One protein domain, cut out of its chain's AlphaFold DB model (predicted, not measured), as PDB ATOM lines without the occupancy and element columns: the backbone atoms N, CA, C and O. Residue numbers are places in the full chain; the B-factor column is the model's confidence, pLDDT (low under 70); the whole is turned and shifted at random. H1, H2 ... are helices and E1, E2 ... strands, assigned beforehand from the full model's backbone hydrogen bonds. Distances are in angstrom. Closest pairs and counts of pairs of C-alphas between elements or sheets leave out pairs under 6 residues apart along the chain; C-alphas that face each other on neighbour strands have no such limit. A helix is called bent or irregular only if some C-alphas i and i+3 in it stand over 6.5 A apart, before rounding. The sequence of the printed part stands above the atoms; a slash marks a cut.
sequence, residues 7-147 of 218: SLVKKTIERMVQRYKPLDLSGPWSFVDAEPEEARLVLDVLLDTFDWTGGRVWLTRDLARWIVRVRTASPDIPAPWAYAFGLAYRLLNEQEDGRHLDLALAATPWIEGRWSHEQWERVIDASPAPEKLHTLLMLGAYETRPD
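What this domain is: This is residues 7 to 147 of the 218 residues of an uncharacterized protein of Chloroflexia bacterium (UniProt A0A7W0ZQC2). Look for one helix, H4, in the middle of a helical body: H2 and H3 cross it on one side, while H5 and H7 pack on its other side with H6 beyond them. From this body residues 11 to 16 of H1 stick out, and the printed part ends in a loose tail with the short strand E1. The printed part has 141 residues, with seven named helices and one named strand in the order H1, H2, H3, H4, H5, H6, H7, E1, and its class is mostly helix. It is compact, with a radius of gyration of the C-alphas of 15.4 A, and its outline is rounded, spanning 44 by 39 by 33 A.

Where its parts are: Find C-alpha 7 at (-39.978, -14.583, -8.081); from there H1, residues 7 to 20, runs 20.3 A. H2, residues 36 to 52, begins with C-alpha 36 at (-36.733, 19.454, 21.294) and runs 24.7 A; it is irregular, with C-alphas 41 and 44 lying 7.0 A apart, and has a kink of 29 degrees near residue 43. Next come H3, residues 61 to 73, 18.7 A long, and H4, residues 79 to 91, 18.2 A long. H5 is residues 99 to 106, H6 residues 117 to 125 and H7 residues 130 to 139. E1, residues 142 to 144, ends with C-alpha 144 at (-34.935, -5.173, -0.460) and pairs with no named strand.

How they stand to each other: Start at the hub, H4, which touches H2, H3, H5 and H7. H3 touches it at a steep tilt of 62 degrees, opposite ways, closest at the C-alphas of Trp 66 and Gly 86, 4.7 A apart. H2 touches H4 with residues 44 to 49 alone, about perpendicular at 81 degrees; the closest C-alphas, of Val 45 and Ala 79, are 4.7 A apart. H4 and H5 form a helical hairpin at a shallow tilt of 11 degrees, closest at the C-alphas of Tyr 89 and Leu 101, 7.3 A apart. H7 touches H4 at a steep tilt of 53 degrees, closest at the C-alphas of Leu 136 and Ala 88, 5.5 A apart. H5 and H6 form another helical hairpin, closest at the C-alphas of Ala 104 and Val 123, 6.7 A apart. H6 and H7 only just touch, only at the corner, with 3 pairs of C-alphas within 8 A; the closest, of Ile 124 and Pro 130, are 5.4 A apart. H1 touches no helix. In H1, H3, H4, H5, H6 and H7 every O i to N i+4 pair is within hydrogen-bond range; in H2, 10 of 13 are.

The domain as a whole: The C-alphas farthest apart, of Leu 8 and Pro 36, are 45.7 A apart. The printed part has no cut, and its one long link is residues 21 to 35. Mean pLDDT of the printed part is 82.2; look for values under 70 at residues 7 to 22, 93 to 95, 117, 132 to 133 and 135 to 147.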
ATOM      1  N   SER A   7     -39.295 -15.834  -7.722       60.81
ATOM      2  CA  SER A   7     -39.978 -14.583  -8.081       60.81
ATOM      3  C   SER A   7     -41.456 -14.520  -7.660       60.81
ATOM      4  O   SER A   7     -41.984 -13.425  -7.466       60.81
ATOM      5  N   LEU A   8     -42.135 -15.661  -7.495       58.75
ATOM      6  CA  LEU A   8     -43.526 -15.724  -7.028       58.75
ATOM      7  C   LEU A   8     -43.620 -15.532  -5.511       58.75
ATOM      8  O   LEU A   8     -44.549 -14.880  -5.031       58.75
ATOM      9  N   VAL A   9     -42.636 -16.044  -4.766       61.41
ATOM     10  CA  VAL A   9     -42.549 -15.864  -3.308       61.41
ATOM     11  C   VAL A   9     -42.336 -14.384  -2.971       61.41
ATOM     12  O   VAL A   9     -43.088 -13.834  -2.169       61.41
ATOM     13  N   LYS A  10     -41.411 -13.701  -3.668       59.09
ATOM     14  CA  LYS A  10     -41.156 -12.257  -3.496       59.09
ATOM     15  C   LYS A  10     -42.408 -11.404  -3.733       59.09
ATOM     16  O   LYS A  10     -42.791 -10.622  -2.869       59.09
ATOM     17  N   LYS A  11     -43.109 -11.634  -4.849       63.91
ATOM     18  CA  LYS A  11     -44.366 -10.933  -5.168       63.91
ATOM     19  C   LYS A  11     -45.467 -11.183  -4.136       63.91
ATOM     20  O   LYS A  11     -46.298 -10.313  -3.905       63.91
ATOM     21  N   THR A  12     -45.494 -12.368  -3.527       69.25
ATOM     22  CA  THR A  12     -46.481 -12.702  -2.492       69.25
ATOM     23  C   THR A  12     -46.208 -11.920  -1.213       69.25
ATOM     24  O   THR A  12     -47.138 -11.322  -0.677       69.25
ATOM     25  N   ILE A  13     -44.946 -11.850  -0.780       56.03
ATOM     26  CA  ILE A  13     -44.532 -11.071   0.393       56.03
ATOM     27  C   ILE A  13     -44.808  -9.583   0.162       56.03
ATOM     28  O   ILE A  13     -45.521  -8.988   0.957       56.03
ATOM     29  N   GLU A  14     -44.367  -9.001  -0.955       59.72
ATOM     30  CA  GLU A  14     -44.631  -7.589  -1.284       59.72
ATOM     31  C   GLU A  14     -46.131  -7.264  -1.275       59.72
ATOM     32  O   GLU A  14     -46.553  -6.252  -0.716       59.72
ATOM     33  N   ARG A  15     -46.966  -8.155  -1.828       62.03
ATOM     34  CA  ARG A  15     -48.422  -7.974  -1.838       62.03
ATOM     35  C   ARG A  15     -49.041  -8.120  -0.448       62.03
ATOM     36  O   ARG A  15     -50.018  -7.438  -0.154       62.03
ATOM     37  N   MET A  16     -48.504  -8.995   0.404       60.25
ATOM     38  CA  MET A  16     -48.911  -9.080   1.809       60.25
ATOM     39  C   MET A  16     -48.508  -7.801   2.548       60.25
ATOM     40  O   MET A  16     -49.362  -7.183   3.172       60.25
ATOM     41  N   VAL A  17     -47.272  -7.326   2.384       60.22
ATOM     42  CA  VAL A  17     -46.784  -6.077   2.991       60.22
ATOM     43  C   VAL A  17     -47.637  -4.881   2.586       60.22
ATOM     44  O   VAL A  17     -48.081  -4.128   3.448       60.22
ATOM     45  N   GLN A  18     -47.938  -4.731   1.296       62.84
ATOM     46  CA  GLN A  18     -48.813  -3.661   0.814       62.84
ATOM     47  C   GLN A  18     -50.236  -3.768   1.370       62.84
ATOM     48  O   GLN A  18     -50.860  -2.748   1.641       62.84
ATOM     49  N   ARG A  19     -50.750  -4.986   1.578       60.81
ATOM     50  CA  ARG A  19     -52.075  -5.204   2.173       60.81
ATOM     51  C   ARG A  19     -52.128  -4.817   3.651       60.81
ATOM     52  O   ARG A  19     -53.187  -4.411   4.119       60.81
ATOM     53  N   TYR A  20     -51.014  -4.951   4.367       58.56
ATOM     54  CA  TYR A  20     -50.930  -4.683   5.802       58.56
ATOM     55  C   TYR A  20     -50.389  -3.296   6.153       58.56
ATOM     56  O   TYR A  20     -50.354  -2.974   7.332       58.56
ATOM     57  N   LYS A  21     -49.982  -2.470   5.182       65.50
ATOM     58  CA  LYS A  21     -49.511  -1.102   5.439       65.50
ATOM     59  C   LYS A  21     -50.674  -0.120   5.216       65.50
ATOM     60  O   LYS A  21     -50.864   0.311   4.077       65.50
ATOM     61  N   PRO A  22     -51.481   0.217   6.245       66.81
ATOM     62  CA  PRO A  22     -52.483   1.267   6.120       66.81
ATOM     63  C   PRO A  22     -51.804   2.551   5.644       66.81
ATOM     64  O   PRO A  22     -50.668   2.852   6.022       66.81
ATOM     65  N   LEU A  23     -52.491   3.275   4.760       75.62
ATOM     66  CA  LEU A  23     -51.989   4.539   4.248       75.62
ATOM     67  C   LEU A  23     -51.891   5.518   5.419       75.62
ATOM     68  O   LEU A  23     -52.898   5.867   6.032       75.62
ATOM     69  N   ASP A  24     -50.674   5.938   5.736       81.62
ATOM     70  CA  ASP A  24     -50.442   6.900   6.800       81.62
ATOM     71  C   ASP A  24     -50.753   8.313   6.290       81.62
ATOM     72  O   ASP A  24     -50.016   8.880   5.480       81.62
ATOM     73  N   LEU A  25     -51.872   8.868   6.756       89.81
ATOM     74  CA  LEU A  25     -52.357  10.193   6.369       89.81
ATOM     75  C   LEU A  25     -51.721  11.336   7.179       89.81
ATOM     76  O   LEU A  25     -52.026  12.499   6.930       89.81
ATOM     77  N   SER A  26     -50.843  11.039   8.145       93.81
ATOM     78  CA  SER A  26     -50.259  12.055   9.033       93.81
ATOM     79  C   SER A  26     -49.207  12.947   8.355       93.81
ATOM     80  O   SER A  26     -48.863  14.016   8.876       93.81
ATOM     81  N   GLY A  27     -48.741  12.540   7.169       94.62
ATOM     82  CA  GLY A  27     -47.712  13.229   6.394       94.62
ATOM     83  C   GLY A  27     -46.291  12.981   6.919       94.62
ATOM     84  O   GLY A  27     -46.104  12.268   7.910       94.62
ATOM     85  N   PRO A  28     -45.268  13.539   6.245       96.25
ATOM     86  CA  PRO A  28     -43.881  13.403   6.670       96.25
ATOM     87  C   PRO A  28     -43.646  14.114   8.007       96.25
ATOM     88  O   PRO A  28     -44.177  15.197   8.256       96.25
ATOM     89  N   TRP A  29     -42.834  13.507   8.864       97.44
ATOM     90  CA  TRP A  29     -42.332  14.140  10.075       97.44
ATOM     91  C   TRP A  29     -41.324  15.242   9.724       97.44
ATOM     92  O   TRP A  29     -40.550  15.109   8.772       97.44
ATOM     93  N   SER A  30     -41.332  16.327  10.496       97.56
ATOM     94  CA  SER A  30     -40.453  17.484  10.323       97.56
ATOM     95  C   SER A  30     -39.936  17.940  11.679       97.56
ATOM     96  O   SER A  30     -40.715  18.071  12.620       97.56
ATOM     97  N   PHE A  31     -38.641  18.250  11.753       97.69
ATOM     98  CA  PHE A  31     -38.018  18.822  12.948       97.69
ATOM     99  C   PHE A  31     -38.652  20.161  13.358       97.69
ATOM    100  O   PHE A  31     -38.712  20.470  14.539       97.69
ATOM    101  N   VAL A  32     -39.158  20.939  12.391       97.69
ATOM    102  CA  VAL A  32     -39.790  22.251  12.637       97.69
ATOM    103  C   VAL A  32     -41.048  22.133  13.501       97.69
ATOM    104  O   VAL A  32     -41.363  23.055  14.246       97.69
ATOM    105  N   ASP A  33     -41.745  21.000  13.408       94.56
ATOM    106  CA  ASP A  33     -43.020  20.765  14.088       94.56
ATOM    107  C   ASP A  33     -42.845  19.996  15.417       94.56
ATOM    108  O   ASP A  33     -43.843  19.657  16.052       94.56
ATOM    109  N   ALA A  34     -41.613  19.642  15.807       96.62
ATOM    110  CA  ALA A  34     -41.335  18.736  16.922       96.62
ATOM    111  C   ALA A  34     -40.763  19.467  18.146       96.62
ATOM    112  O   ALA A  34     -39.917  20.350  18.014       96.62
ATOM    113  N   GLU A  35     -41.166  19.034  19.343       97.38
ATOM    114  CA  GLU A  35     -40.544  19.493  20.588       97.38
ATOM    115  C   GLU A  35     -39.081  19.018  20.671       97.38
ATOM    116  O   GLU A  35     -38.773  17.908  20.213       97.38
ATOM    117  N   PRO A  36     -38.155  19.800  21.260       97.75
ATOM    118  CA  PRO A  36     -36.733  19.454  21.294       97.75
ATOM    119  C   PRO A  36     -36.435  18.072  21.896       97.75
ATOM    120  O   PRO A  36     -35.582  17.340  21.381       97.75
ATOM    121  N   GLU A  37     -37.140  17.688  22.964       97.00
ATOM    122  CA  GLU A  37     -36.961  16.389  23.617       97.00
ATOM    123  C   GLU A  37     -37.423  15.232  22.728       97.00
ATOM    124  O   GLU A  37     -36.731  14.214  22.641       97.00
ATOM    125  N   GLU A  38     -38.553  15.390  22.032       97.38
ATOM    126  CA  GLU A  38     -39.071  14.391  21.095       97.38
ATOM    127  C   GLU A  38     -38.175  14.273  19.863       97.38
ATOM    128  O   GLU A  38     -37.833  13.167  19.440       97.38
ATOM    129  N   ALA A  39     -37.733  15.407  19.315       97.75
ATOM    130  CA  ALA A  39     -36.854  15.449  18.158       97.75
ATOM    131  C   ALA A  39     -35.559  14.668  18.409       97.75
ATOM    132  O   ALA A  39     -35.133  13.885  17.556       97.75
ATOM    133  N   ARG A  40     -34.974  14.795  19.607       97.25
ATOM    134  CA  ARG A  40     -33.786  14.026  20.003       97.25
ATOM    135  C   ARG A  40     -34.007  12.513  19.918       97.25
ATOM    136  O   ARG A  40     -33.073  11.792  19.586       97.25
ATOM    137  N   LEU A  41     -35.221  12.038  20.206       97.94
ATOM    138  CA  LEU A  41     -35.576  10.618  20.150       97.94
ATOM    139  C   LEU A  41     -35.868  10.119  18.725       97.94
ATOM    140  O   LEU A  41     -35.910   8.911  18.504       97.94
ATOM    141  N   VAL A  42     -36.095  11.010  17.761       98.06
ATOM    142  CA  VAL A  42     -36.473  10.633  16.388       98.06
ATOM    143  C   VAL A  42     -35.313  10.789  15.406       98.06
ATOM    144  O   VAL A  42     -35.232  10.028  14.446       98.06
ATOM    145  N   LEU A  43     -34.412  11.753  15.617       98.12
ATOM    146  CA  LEU A  43     -33.391  12.133  14.631       98.12
ATOM    147  C   LEU A  43     -32.398  11.016  14.277       98.12
ATOM    148  O   LEU A  43     -32.049  10.866  13.109       98.12
ATOM    149  N   ASP A  44     -31.949  10.228  15.249       96.00
ATOM    150  CA  ASP A  44     -31.068   9.080  15.002       96.00
ATOM    151  C   ASP A  44     -31.796   7.940  14.277       96.00
ATOM    152  O   ASP A  44     -31.231   7.342  13.368       96.00
ATOM    153  N   VAL A  45     -33.068   7.693  14.605       96.50
ATOM    154  CA  VAL A  45     -33.921   6.736  13.892       96.50
ATOM    155  C   VAL A  45     -34.163   7.192  12.459       96.50
ATOM    156  O   VAL A  45     -34.113   6.375  11.543       96.50
ATOM    157  N   LEU A  46     -34.392   8.490  12.243       96.81
ATOM    158  CA  LEU A  46     -34.538   9.071  10.911       96.81
ATOM    159  C   LEU A  46     -33.256   8.900  10.095       96.81
ATOM    160  O   LEU A  46     -33.340   8.473   8.948       96.81
ATOM    161  N   LEU A  47     -32.094   9.220  10.672       96.44
ATOM    162  CA  LEU A  47     -30.806   9.094   9.991       96.44
ATOM    163  C   LEU A  47     -30.500   7.637   9.632       96.44
ATOM    164  O   LEU A  47     -30.151   7.366   8.486       96.44
ATOM    165  N   ASP A  48     -30.678   6.716  10.583       93.75
ATOM    166  CA  ASP A  48     -30.518   5.279  10.359       93.75
ATOM    167  C   ASP A  48     -31.454   4.807   9.237       93.75
ATOM    168  O   ASP A  48     -30.990   4.262   8.236       93.75
ATOM    169  N   THR A  49     -32.749   5.142   9.328       90.69
ATOM    170  CA  THR A  49     -33.762   4.834   8.299       90.69
ATOM    171  C   THR A  49     -33.386   5.377   6.930       90.69
ATOM    172  O   THR A  49     -33.510   4.680   5.921       90.69
ATOM    173  N   PHE A  50     -32.912   6.615   6.868       90.94
ATOM    174  CA  PHE A  50     -32.503   7.236   5.618       90.94
ATOM    175  C   PHE A  50     -31.289   6.519   5.010       90.94
ATOM    176  O   PHE A  50     -31.288   6.254   3.809       90.94
ATOM    177  N   ASP A  51     -30.293   6.158   5.823       89.44
ATOM    178  CA  ASP A  51     -29.087   5.464   5.366       89.44
ATOM    179  C   ASP A  51     -29.409   4.068   4.813       89.44
ATOM    180  O   ASP A  51     -29.136   3.779   3.642       89.44
ATOM    181  N   TRP A  52     -30.080   3.213   5.595       84.38
ATOM    182  CA  TRP A  52     -30.314   1.830   5.164       84.38
ATOM    183  C   TRP A  52     -31.338   1.711   4.027       84.38
ATOM    184  O   TRP A  52     -31.259   0.767   3.236       84.38
ATOM    185  N   THR A  53     -32.233   2.694   3.863       83.50
ATOM    186  CA  THR A  53     -33.165   2.757   2.719       83.50
ATOM    187  C   THR A  53     -32.600   3.489   1.501       83.50
ATOM    188  O   THR A  53     -33.260   3.547   0.458       83.50
ATOM    189  N   GLY A  54     -31.392   4.058   1.592       85.88
ATOM    190  CA  GLY A  54     -30.814   4.887   0.533       85.88
ATOM    191  C   GLY A  54     -31.669   6.118   0.212       85.88
ATOM    192  O   GLY A  54     -31.844   6.463  -0.957       85.88
ATOM    193  N   GLY A  55     -32.265   6.725   1.241       88.06
ATOM    194  CA  GLY A  55     -33.063   7.949   1.171       88.06
ATOM    195  C   GLY A  55     -34.483   7.787   0.626       88.06
ATOM    196  O   GLY A  55     -35.104   8.772   0.231       88.06
ATOM    197  N   ARG A  56     -35.005   6.557   0.560       86.56
ATOM    198  CA  ARG A  56     -36.324   6.261  -0.035       86.56
ATOM    199  C   ARG A  56     -37.476   6.371   0.944       86.56
ATOM    200  O   ARG A  56     -38.612   6.590   0.522       86.56
ATOM    201  N   VAL A  57     -37.198   6.170   2.225       88.25
ATOM    202  CA  VAL A  57     -38.209   6.192   3.275       88.25
ATOM    203  C   VAL A  57     -37.984   7.416   4.139       88.25
ATOM    204  O   VAL A  57     -36.887   7.661   4.634       88.25
ATOM    205  N   TRP A  58     -39.059   8.174   4.331       94.38
ATOM    206  CA  TRP A  58     -39.126   9.249   5.306       94.38
ATOM    207  C   TRP A  58     -40.083   8.846   6.424       94.38
ATOM    208  O   TRP A  58     -41.110   8.208   6.160       94.38
ATOM    209  N   LEU A  59     -39.765   9.205   7.668       95.50
ATOM    210  CA  LEU A  59     -40.657   8.932   8.793       95.50
ATOM    211  C   LEU A  59     -41.924   9.774   8.668       95.50
ATOM    212  O   LEU A  59     -41.875  10.948   8.307       95.50
ATOM    213  N   THR A  60     -43.067   9.186   8.983       95.75
ATOM    214  CA  THR A  60     -44.330   9.917   9.096       95.75
ATOM    215  C   THR A  60     -44.509  10.452  10.509       95.75
ATOM    216  O   THR A  60     -43.868   9.963  11.444       95.75
ATOM    217  N   ARG A  61     -45.386  11.445  10.700       96.88
ATOM    218  CA  ARG A  61     -45.646  11.998  12.042       96.88
ATOM    219  C   ARG A  61     -46.184  10.940  13.006       96.88
ATOM    220  O   ARG A  61     -45.775  10.911  14.163       96.88
ATOM    221  N   ASP A  62     -47.068  10.064  12.537       95.19
ATOM    222  CA  ASP A  62     -47.636   9.011  13.380       95.19
ATOM    223  C   ASP A  62     -46.598   7.944  13.761       95.19
ATOM    224  O   ASP A  62     -46.496   7.563  14.925       95.19
ATOM    225  N   LEU A  63     -45.740   7.533  12.821       94.56
ATOM    226  CA  LEU A  63     -44.633   6.628  13.135       94.56
ATOM    227  C   LEU A  63     -43.636   7.263  14.114       94.56
ATOM    228  O   LEU A  63     -43.213   6.609  15.065       94.56
ATOM    229  N   ALA A  64     -43.293   8.539  13.920       97.38
ATOM    230  CA  ALA A  64     -42.420   9.273  14.831       97.38
ATOM    231  C   ALA A  64     -42.997   9.326  16.255       97.38
ATOM    232  O   ALA A  64     -42.270   9.088  17.216       97.38
ATOM    233  N   ARG A  65     -44.314   9.529  16.404       97.12
ATOM    234  CA  ARG A  65     -44.998   9.478  17.708       97.12
ATOM    235  C   ARG A  65     -44.827   8.121  18.395       97.12
ATOM    236  O   ARG A  65     -44.587   8.067  19.602       97.12
ATOM    237  N   TRP A  66     -44.938   7.022  17.650       96.75
ATOM    238  CA  TRP A  66     -44.703   5.686  18.202       96.75
ATOM    239  C   TRP A  66     -43.239   5.457  18.583       96.75
ATOM    240  O   TRP A  66     -42.975   4.921  19.657       96.75
ATOM    241  N   ILE A  67     -42.294   5.927  17.767       97.06
ATOM    242  CA  ILE A  67     -40.858   5.883  18.082       97.06
ATOM    243  C   ILE A  67     -40.566   6.626  19.393       97.06
ATOM    244  O   ILE A  67     -39.895   6.074  20.265       97.06
ATOM    245  N   VAL A  68     -41.119   7.832  19.578       98.12
ATOM    246  CA  VAL A  68     -40.979   8.610  20.822       98.12
ATOM    247  C   VAL A  68     -41.462   7.801  22.025       98.12
ATOM    248  O   VAL A  68     -40.736   7.687  23.013       98.12
ATOM    249  N   ARG A  69     -42.646   7.178  21.944       97.69
ATOM    250  CA  ARG A  69     -43.185   6.334  23.028       97.69
ATOM    251  C   ARG A  69     -42.265   5.158  23.355       97.69
ATOM    252  O   ARG A  69     -41.944   4.948  24.522       97.69
ATOM    253  N   VAL A  70     -41.810   4.433  22.332       97.19
ATOM    254  CA  VAL A  70     -40.918   3.272  22.482       97.19
ATOM    255  C   VAL A  70     -39.608   3.669  23.159       97.19
ATOM    256  O   VAL A  70     -39.206   3.037  24.133       97.19
ATOM    257  N   ARG A  71     -38.960   4.744  22.698       97.62
ATOM    258  CA  ARG A  71     -37.672   5.188  23.253       97.62
ATOM    259  C   ARG A  71     -37.791   5.886  24.598       97.62
ATOM    260  O   ARG A  71     -36.845   5.878  25.371       97.62
ATOM    261  N   THR A  72     -38.954   6.448  24.912       97.44
ATOM    262  CA  THR A  72     -39.232   6.940  26.267       97.44
ATOM    263  C   THR A  72     -39.326   5.772  27.250       97.44
ATOM    264  O   THR A  72     -38.767   5.842  28.340       97.44
ATOM    265  N   ALA A  73     -39.993   4.679  26.860       97.06
ATOM    266  CA  ALA A  73     -40.100   3.471  27.680       97.06
ATOM    267  C   ALA A  73     -38.782   2.682  27.756       97.06
ATOM    268  O   ALA A  73     -38.502   2.037  28.767       97.06
ATOM    269  N   SER A  74     -37.967   2.734  26.701       96.50
ATOM    270  CA  SER A  74     -36.663   2.083  26.650       96.50
ATOM    271  C   SER A  74     -35.594   3.015  26.066       96.50
ATOM    272  O   SER A  74     -35.344   2.984  24.863       96.50
ATOM    273  N   PRO A  75     -34.950   3.853  26.899       95.75
ATOM    274  CA  PRO A  75     -33.994   4.863  26.431       95.75
ATOM    275  C   PRO A  75     -32.779   4.299  25.689       95.75
ATOM    276  O   PRO A  75     -32.257   4.948  24.784       95.75
ATOM    277  N   ASP A  76     -32.368   3.079  26.036       94.06
ATOM    278  CA  ASP A  76     -31.175   2.422  25.493       94.06
ATOM    279  C   ASP A  76     -31.462   1.573  24.241       94.06
ATOM    280  O   ASP A  76     -30.585   0.855  23.758       94.06
ATOM    281  N   ILE A  77     -32.694   1.602  23.715       94.50
ATOM    282  CA  ILE A  77     -33.051   0.854  22.505       94.50
ATOM    283  C   ILE A  77     -32.314   1.421  21.272       94.50
ATOM    284  O   ILE A  77     -32.387   2.628  21.008       94.50
ATOM    285  N   PRO A  78     -31.628   0.579  20.476       94.06
ATOM    286  CA  PRO A  78     -31.000   1.017  19.234       94.06
ATOM    287  C   PRO A  78     -32.023   1.504  18.203       94.06
ATOM    288  O   PRO A  78     -33.145   0.998  18.136       94.06
ATOM    289  N   ALA A  79     -31.608   2.433  17.340       93.88
ATOM    290  CA  ALA A  79     -32.464   3.041  16.321       93.88
ATOM    291  C   ALA A  79     -33.227   2.036  15.421       93.88
ATOM    292  O   ALA A  79     -34.446   2.195  15.292       93.88
ATOM    293  N   PRO A  80     -32.605   0.959  14.891       88.75
ATOM    294  CA  PRO A  80     -33.325  -0.036  14.091       88.75
ATOM    295  C   PRO A  80     -34.458  -0.724  14.863       88.75
ATOM    296  O   PRO A  80     -35.552  -0.938  14.339       88.75
ATOM    297  N   TRP A  81     -34.221  -1.035  16.141       89.81
ATOM    298  CA  TRP A  81     -35.226  -1.646  17.008       89.81
ATOM    299  C   TRP A  81     -36.347  -0.662  17.346       89.81
ATOM    300  O   TRP A  81     -37.516  -1.039  17.295       89.81
ATOM    301  N   ALA A  82     -36.018   0.604  17.617       95.44
ATOM    302  CA  ALA A  82     -37.012   1.654  17.834       95.44
ATOM    303  C   ALA A  82     -37.946   1.814  16.625       95.44
ATOM    304  O   ALA A  82     -39.163   1.899  16.794       95.44
ATOM    305  N   TYR A  83     -37.387   1.801  15.409       92.75
ATOM    306  CA  TYR A  83     -38.159   1.829  14.169       92.75
ATOM    307  C   TYR A  83     -39.067   0.601  14.036       92.75
ATOM    308  O   TYR A  83     -40.266   0.753  13.796       92.75
ATOM    309  N   ALA A  84     -38.524  -0.606  14.231       87.81
ATOM    310  CA  ALA A  84     -39.275  -1.854  14.102       87.81
ATOM    311  C   ALA A  84     -40.454  -1.926  15.086       87.81
ATOM    312  O   ALA A  84     -41.580  -2.217  14.678       87.81
ATOM    313  N   PHE A  85     -40.229  -1.593  16.362       91.88
ATOM    314  CA  PHE A  85     -41.300  -1.526  17.358       91.88
ATOM    315  C   PHE A  85     -42.286  -0.399  17.058       91.88
ATOM    316  O   PHE A  85     -43.490  -0.631  17.115       91.88
ATOM    317  N   GLY A  86     -41.812   0.794  16.685       93.62
ATOM    318  CA  GLY A  86     -42.687   1.905  16.315       93.62
ATOM    319  C   GLY A  86     -43.616   1.544  15.154       93.62
ATOM    320  O   GLY A  86     -44.816   1.813  15.202       93.62
ATOM    321  N   LEU A  87     -43.085   0.852  14.142       89.50
ATOM    322  CA  LEU A  87     -43.861   0.331  13.024       89.50
ATOM    323  C   LEU A  87     -44.848  -0.748  13.483       89.50
ATOM    324  O   LEU A  87     -46.007  -0.701  13.085       89.50
ATOM    325  N   ALA A  88     -44.418  -1.690  14.322       87.81
ATOM    326  CA  ALA A  88     -45.268  -2.762  14.827       87.81
ATOM    327  C   ALA A  88     -46.449  -2.227  15.652       87.81
ATOM    328  O   ALA A  88     -47.587  -2.611  15.387       87.81
ATOM    329  N   TYR A  89     -46.204  -1.292  16.578       90.94
ATOM    330  CA  TYR A  89     -47.261  -0.643  17.359       90.94
ATOM    331  C   TYR A  89     -48.200   0.182  16.483       90.94
ATOM    332  O   TYR A  89     -49.406   0.133  16.685       90.94
ATOM    333  N   ARG A  90     -47.680   0.885  15.470       89.50
ATOM    334  CA  ARG A  90     -48.523   1.600  14.502       89.50
ATOM    335  C   ARG A  90     -49.434   0.658  13.710       89.50
ATOM    336  O   ARG A  90     -50.545   1.025  13.348       89.50
ATOM    337  N   LEU A  91     -48.933  -0.529  13.371       84.56
ATOM    338  CA  LEU A  91     -49.668  -1.533  12.602       84.56
ATOM    339  C   LEU A  91     -50.658  -2.339  13.450       84.56
ATOM    340  O   LEU A  91     -51.484  -3.053  12.872       84.56
ATOM    341  N   LEU A  92     -50.594  -2.237  14.781       85.69
ATOM    342  CA  LEU A  92     -51.673  -2.719  15.629       85.69
ATOM    343  C   LEU A  92     -52.901  -1.851  15.384       85.69
ATOM    344  O   LEU A  92     -52.892  -0.640  15.592       85.69
ATOM    345  N   ASN A  93     -53.966  -2.489  14.921       68.44
ATOM    346  CA  ASN A  93     -55.257  -1.829  14.810       68.44
ATOM    347  C   ASN A  93     -55.823  -1.563  16.219       68.44
ATOM    348  O   ASN A  93     -55.509  -2.296  17.153       68.44
ATOM    349  N   GLU A  94     -56.717  -0.583  16.377       67.25
ATOM    350  CA  GLU A  94     -57.317  -0.215  17.677       67.25
ATOM    351  C   GLU A  94     -58.024  -1.384  18.392       67.25
ATOM    352  O   GLU A  94     -58.238  -1.345  19.600       67.25
ATOM    353  N   GLN A  95     -58.390  -2.433  17.651       67.19
ATOM    354  CA  GLN A  95     -59.044  -3.635  18.178       67.19
ATOM    355  C   GLN A  95     -58.077  -4.773  18.527       67.19
ATOM    356  O   GLN A  95     -58.518  -5.844  18.945       67.19
ATOM    357  N   GLU A  96     -56.777  -4.585  18.322       78.12
ATOM    358  CA  GLU A  96     -55.783  -5.630  18.517       78.12
ATOM    359  C   GLU A  96     -55.031  -5.487  19.836       78.12
ATOM    360  O   GLU A  96     -54.734  -4.399  20.324       78.12
ATOM    361  N   ASP A  97     -54.713  -6.636  20.418       83.56
ATOM    362  CA  ASP A  97     -54.038  -6.735  21.701       83.56
ATOM    363  C   ASP A  97     -52.530  -6.491  21.559       83.56
ATOM    364  O   ASP A  97     -51.813  -7.333  21.020       83.56
ATOM    365  N   GLY A  98     -52.038  -5.365  22.078       87.56
ATOM    366  CA  GLY A  98     -50.619  -4.992  22.040       87.56
ATOM    367  C   GLY A  98     -49.710  -5.692  23.055       87.56
ATOM    368  O   GLY A  98     -48.492  -5.552  22.952       87.56
ATOM    369  N   ARG A  99     -50.252  -6.503  23.980       88.44
ATOM    370  CA  ARG A  99     -49.480  -7.102  25.091       88.44
ATOM    371  C   ARG A  99     -48.270  -7.917  24.640       88.44
ATOM    372  O   ARG A  99     -47.282  -8.011  25.360       88.44
ATOM    373  N   HIS A 100     -48.325  -8.510  23.453       83.19
ATOM    374  CA  HIS A 100     -47.196  -9.255  22.907       83.19
ATOM    375  C   HIS A 100     -46.028  -8.367  22.476       83.19
ATOM    376  O   HIS A 100     -44.877  -8.750  22.677       83.19
ATOM    377  N   LEU A 101     -46.303  -7.183  21.918       88.69
ATOM    378  CA  LEU A 101     -45.259  -6.196  21.650       88.69
ATOM    379  C   LEU A 101     -44.704  -5.639  22.956       88.69
ATOM    380  O   LEU A 101     -43.492  -5.484  23.055       88.69
ATOM    381  N   ASP A 102     -45.551  -5.437  23.969       92.31
ATOM    382  CA  ASP A 102     -45.104  -4.977  25.288       92.31
ATOM    383  C   ASP A 102     -44.140  -5.984  25.929       92.31
ATOM    384  O   ASP A 102     -43.078  -5.603  26.422       92.31
ATOM    385  N   LEU A 103     -44.463  -7.282  25.869       87.69
ATOM    386  CA  LEU A 103     -43.586  -8.357  26.345       87.69
ATOM    387  C   LEU A 103     -42.279  -8.430  25.545       87.69
ATOM    388  O   LEU A 103     -41.205  -8.543  26.136       87.69
ATOM    389  N   ALA A 104     -42.355  -8.333  24.215       87.06
ATOM    390  CA  ALA A 104     -41.177  -8.333  23.353       87.06
ATOM    391  C   ALA A 104     -40.268  -7.119  23.621       87.06
ATOM    392  O   ALA A 104     -39.045  -7.261  23.664       87.06
ATOM    393  N   LEU A 105     -40.853  -5.939  23.849       91.19
ATOM    394  CA  LEU A 105     -40.128  -4.719  24.195       91.19
ATOM    395  C   LEU A 105     -39.489  -4.838  25.585       91.19
ATOM    396  O   LEU A 105     -38.313  -4.516  25.748       91.19
ATOM    397  N   ALA A 106     -40.225  -5.363  26.572       91.75
ATOM    398  CA  ALA A 106     -39.739  -5.584  27.936       91.75
ATOM    399  C   ALA A 106     -38.588  -6.600  28.008       91.75
ATOM    400  O   ALA A 106     -37.713  -6.491  28.870       91.75
ATOM    401  N   ALA A 107     -38.558  -7.567  27.091       87.31
ATOM    402  CA  ALA A 107     -37.451  -8.501  26.958       87.31
ATOM    403  C   ALA A 107     -36.172  -7.848  26.396       87.31
ATOM    404  O   ALA A 107     -35.099  -8.412  26.551       87.31
ATOM    405  N   THR A 108     -36.215  -6.650  25.805       89.44
ATOM    406  CA  THR A 108     -35.023  -5.930  25.304       89.44
ATOM    407  C   THR A 108     -34.050  -6.820  24.499       89.44
ATOM    408  O   THR A 108     -32.890  -6.994  24.893       89.44
ATOM    409  N   PRO A 109     -34.493  -7.431  23.390       81.25
ATOM    410  CA  PRO A 109     -33.702  -8.410  22.632       81.25
ATOM    411  C   PRO A 109     -32.370  -7.868  22.085       81.25
ATOM    412  O   PRO A 109     -31.509  -8.640  21.677       81.25
ATOM    413  N   TRP A 110     -32.189  -6.547  22.072       84.81
ATOM    414  CA  TRP A 110     -30.958  -5.877  21.655       84.81
ATOM    415  C   TRP A 110     -29.842  -5.874  22.705       84.81
ATOM    416  O   TRP A 110     -28.726  -5.475  22.386       84.81
ATOM    417  N   ILE A 111     -30.110  -6.280  23.950       85.12
ATOM    418  CA  ILE A 111     -29.067  -6.416  24.972       85.12
ATOM    419  C   ILE A 111     -28.451  -7.810  24.847       85.12
ATOM    420  O   ILE A 111     -29.079  -8.814  25.193       85.12
ATOM    421  N   GLU A 112     -27.212  -7.864  24.360       78.81
ATOM    422  CA  GLU A 112     -26.470  -9.114  24.190       78.81
ATOM    423  C   GLU A 112     -26.384  -9.918  25.496       78.81
ATOM    424  O   GLU A 112     -26.169  -9.376  26.581       78.81
ATOM    425  N   GLY A 113     -26.575 -11.238  25.396       76.88
ATOM    426  CA  GLY A 113     -26.460 -12.168  26.524       76.88
ATOM    427  C   GLY A 113     -27.591 -12.102  27.560       76.88
ATOM    428  O   GLY A 113     -27.600 -12.917  28.481       76.88
ATOM    429  N   ARG A 114     -28.562 -11.187  27.422       77.75
ATOM    430  CA  ARG A 114     -29.675 -11.057  28.379       77.75
ATOM    431  C   ARG A 114     -30.688 -12.203  28.277       77.75
ATOM    432  O   ARG A 114     -31.279 -12.577  29.287       77.75
ATOM    433  N   TRP A 115     -30.871 -12.755  27.079       75.44
ATOM    434  CA  TRP A 115     -31.818 -13.836  26.805       75.44
ATOM    435  C   TRP A 115     -31.163 -14.931  25.976       75.44
ATOM    436  O   TRP A 115     -30.476 -14.653  24.991       75.44
ATOM    437  N   SER A 116     -31.404 -16.185  26.354       80.25
ATOM    438  CA  SER A 116     -31.145 -17.317  25.476       80.25
ATOM    439  C   SER A 116     -32.186 -17.366  24.359       80.25
ATOM    440  O   SER A 116     -33.298 -16.846  24.484       80.25
ATOM    441  N   HIS A 117     -31.831 -18.046  23.273       69.44
ATOM    442  CA  HIS A 117     -32.726 -18.257  22.144       69.44
ATOM    443  C   HIS A 117     -34.079 -18.861  22.565       69.44
ATOM    444  O   HIS A 117     -35.121 -18.300  22.240       69.44
ATOM    445  N   GLU A 118     -34.066 -19.930  23.365       78.94
ATOM    446  CA  GLU A 118     -35.289 -20.573  23.860       78.94
ATOM    447  C   GLU A 118     -36.147 -19.648  24.727       78.94
ATOM    448  O   GLU A 118     -37.366 -19.799  24.784       78.94
ATOM    449  N   GLN A 119     -35.533 -18.728  25.478       79.50
ATOM    450  CA  GLN A 119     -36.301 -17.777  26.278       79.50
ATOM    451  C   GLN A 119     -36.990 -16.750  25.376       79.50
ATOM    452  O   GLN A 119     -38.138 -16.401  25.634       79.50
ATOM    453  N   TRP A 120     -36.320 -16.309  24.310       78.06
ATOM    454  CA  TRP A 120     -36.910 -15.418  23.316       78.06
ATOM    455  C   TRP A 120     -38.026 -16.096  22.512       78.06
ATOM    456  O   TRP A 120     -39.098 -15.515  22.356       78.06
ATOM    457  N   GLU A 121     -37.830 -17.343  22.076       79.38
ATOM    458  CA  GLU A 121     -38.890 -18.118  21.419       79.38
ATOM    459  C   GLU A 121     -40.093 -18.301  22.328       79.38
ATOM    460  O   GLU A 121     -41.207 -18.064  21.891       79.38
ATOM    461  N   ARG A 122     -39.893 -18.587  23.619       81.25
ATOM    462  CA  ARG A 122     -41.006 -18.660  24.575       81.25
ATOM    463  C   ARG A 122     -41.783 -17.353  24.693       81.25
ATOM    464  O   ARG A 122     -42.994 -17.403  24.875       81.25
ATOM    465  N   VAL A 123     -41.120 -16.199  24.601       79.06
ATOM    466  CA  VAL A 123     -41.804 -14.894  24.582       79.06
ATOM    467  C   VAL A 123     -42.613 -14.730  23.294       79.06
ATOM    468  O   VAL A 123     -43.756 -14.281  23.353       79.06
ATOM    469  N   ILE A 124     -42.052 -15.129  22.147       78.06
ATOM    470  CA  ILE A 124     -42.767 -15.097  20.867       78.06
ATOM    471  C   ILE A 124     -43.950 -16.070  20.877       78.06
ATOM    472  O   ILE A 124     -45.049 -15.660  20.531       78.06
ATOM    473  N   ASP A 125     -43.765 -17.311  21.312       79.19
ATOM    474  CA  ASP A 125     -44.779 -18.370  21.320       79.19
ATOM    475  C   ASP A 125     -45.889 -18.123  22.346       79.19
ATOM    476  O   ASP A 125     -47.032 -18.521  22.135       79.19
ATOM    477  N   ALA A 126     -45.576 -17.437  23.451       77.25
ATOM    478  CA  ALA A 126     -46.573 -16.992  24.420       77.25
ATOM    479  C   ALA A 126     -47.408 -15.800  23.917       77.25
ATOM    480  O   ALA A 126     -48.408 -15.443  24.546       77.25
ATOM    481  N   SER A 127     -47.022 -15.176  22.797       74.00
ATOM    482  CA  SER A 127     -47.844 -14.165  22.137       74.00
ATOM    483  C   SER A 127     -49.160 -14.790  21.664       74.00
ATOM    484  O   SER A 127     -49.138 -15.845  21.036       74.00
ATOM    485  N   PRO A 128     -50.315 -14.124  21.835       70.94
ATOM    486  CA  PRO A 128     -51.554 -14.528  21.170       70.94
ATOM    487  C   PRO A 128     -51.466 -14.499  19.630       70.94
ATOM    488  O   PRO A 128     -52.342 -15.049  18.964       70.94
ATOM    489  N   ALA A 129     -50.435 -13.869  19.051       70.62
ATOM    490  CA  ALA A 129     -50.212 -13.785  17.608       70.62
ATOM    491  C   ALA A 129     -48.711 -13.927  17.247       70.62
ATOM    492  O   ALA A 129     -48.081 -12.952  16.824       70.62
ATOM    493  N   PRO A 130     -48.114 -15.126  17.391       70.12
ATOM    494  CA  PRO A 130     -46.673 -15.343  17.219       70.12
ATOM    495  C   PRO A 130     -46.217 -15.083  15.779       70.12
ATOM    496  O   PRO A 130     -45.231 -14.385  15.554       70.12
ATOM    497  N   GLU A 131     -46.983 -15.543  14.783       71.25
ATOM    498  CA  GLU A 131     -46.684 -15.301  13.364       71.25
ATOM    499  C   GLU A 131     -46.728 -13.812  13.012       71.25
ATOM    500  O   GLU A 131     -45.934 -13.335  12.199       71.25
ATOM    501  N   LYS A 132     -47.640 -13.064  13.643       69.50
ATOM    502  CA  LYS A 132     -47.780 -11.625  13.423       69.50
ATOM    503  C   LYS A 132     -46.630 -10.864  14.062       69.50
ATOM    504  O   LYS A 132     -46.042 -10.029  13.392       69.50
ATOM    505  N   LEU A 133     -46.273 -11.184  15.306       69.44
ATOM    506  CA  LEU A 133     -45.110 -10.607  15.981       69.44
ATOM    507  C   LEU A 133     -43.830 -10.880  15.188       69.44
ATOM    508  O   LEU A 133     -43.075  -9.956  14.900       69.44
ATOM    509  N   HIS A 134     -43.633 -12.133  14.769       72.19
ATOM    510  CA  HIS A 134     -42.504 -12.516  13.935       72.19
ATOM    511  C   HIS A 134     -42.514 -11.729  12.624       72.19
ATOM    512  O   HIS A 134     -41.519 -11.113  12.280       72.19
ATOM    513  N   THR A 135     -43.651 -11.654  11.929       69.00
ATOM    514  CA  THR A 135     -43.769 -10.885  10.683       69.00
ATOM    515  C   THR A 135     -43.499  -9.402  10.906       69.00
ATOM    516  O   THR A 135     -42.747  -8.820  10.144       69.00
ATOM    517  N   LEU A 136     -44.051  -8.772  11.941       66.81
ATOM    518  CA  LEU A 136     -43.869  -7.345  12.212       66.81
ATOM    519  C   LEU A 136     -42.413  -7.008  12.552       66.81
ATOM    520  O   LEU A 136     -41.864  -6.054  12.001       66.81
ATOM    521  N   LEU A 137     -41.768  -7.824  13.390       69.19
ATOM    522  CA  LEU A 137     -40.347  -7.667  13.707       69.19
ATOM    523  C   LEU A 137     -39.469  -7.948  12.482       69.19
ATOM    524  O   LEU A 137     -38.512  -7.220  12.236       69.19
ATOM    525  N   MET A 138     -39.832  -8.939  11.665       67.69
ATOM    526  CA  MET A 138     -39.140  -9.242  10.412       67.69
ATOM    527  C   MET A 138     -39.358  -8.155   9.353       67.69
ATOM    528  O   MET A 138     -38.454  -7.862   8.586       67.69
ATOM    529  N   LEU A 139     -40.512  -7.491   9.312       62.69
ATOM    530  CA  LEU A 139     -40.765  -6.378   8.393       62.69
ATOM    531  C   LEU A 139     -39.956  -5.133   8.750       62.69
ATOM    532  O   LEU A 139     -39.551  -4.401   7.852       62.69
ATOM    533  N   GLY A 140     -39.676  -4.912  10.036       54.56
ATOM    534  CA  GLY A 140     -38.688  -3.918  10.463       54.56
ATOM    535  C   GLY A 140     -37.241  -4.320  10.147       54.56
ATOM    536  O   GLY A 140     -36.364  -3.466  10.162       54.56
ATOM    537  N   ALA A 141     -37.006  -5.601   9.849       54.75
ATOM    538  CA  ALA A 141     -35.696  -6.228   9.697       54.75
ATOM    539  C   ALA A 141     -35.379  -6.725   8.280       54.75
ATOM    540  O   ALA A 141     -34.368  -7.403   8.082       54.75
ATOM    541  N   TYR A 142     -36.230  -6.445   7.291       48.62
ATOM    542  CA  TYR A 142     -36.000  -6.811   5.897       48.62
ATOM    543  C   TYR A 142     -36.620  -5.756   4.972       48.62
ATOM    544  O   TYR A 142     -37.840  -5.683   4.842       48.62
ATOM    545  N   GLU A 143     -35.789  -4.996   4.252       51.94
ATOM    546  CA  GLU A 143     -36.209  -4.298   3.031       51.94
ATOM    547  C   GLU A 143     -35.207  -4.590   1.911       51.94
ATOM    548  O   GLU A 143     -33.996  -4.703   2.120       51.94
ATOM    549  N   THR A 144     -35.731  -4.802   0.708       42.78
ATOM    550  CA  THR A 144     -34.935  -5.173  -0.460       42.78
ATOM    551  C   THR A 144     -34.294  -3.926  -1.062       42.78
ATOM    552  O   THR A 144     -34.991  -2.961  -1.385       42.78
ATOM    553  N   ARG A 145     -32.971  -3.944  -1.265       45.66
ATOM    554  CA  ARG A 145     -32.283  -2.877  -1.997       45.66
ATOM    555  C   ARG A 145     -32.751  -2.819  -3.461       45.66
ATOM    556  O   ARG A 145     -33.258  -3.805  -4.002       45.66
ATOM    557  N   PRO A 146     -32.570  -1.671  -4.141       38.78
ATOM    558  CA  PRO A 146     -32.859  -1.525  -5.572       38.78
ATOM    559  C   PRO A 146     -32.130  -2.495  -6.503       38.78
ATOM    560  O   PRO A 146     -32.638  -2.770  -7.586       38.78
ATOM    561  N   ASP A 147     -30.964  -2.997  -6.106       55.69
ATOM    562  CA  ASP A 147     -30.210  -4.022  -6.841       55.69
ATOM    563  C   ASP A 147     -30.844  -5.424  -6.731       55.69
ATOM    564  O   ASP A 147     -30.440  -6.350  -7.431       55.69
TER     565      ASP A 147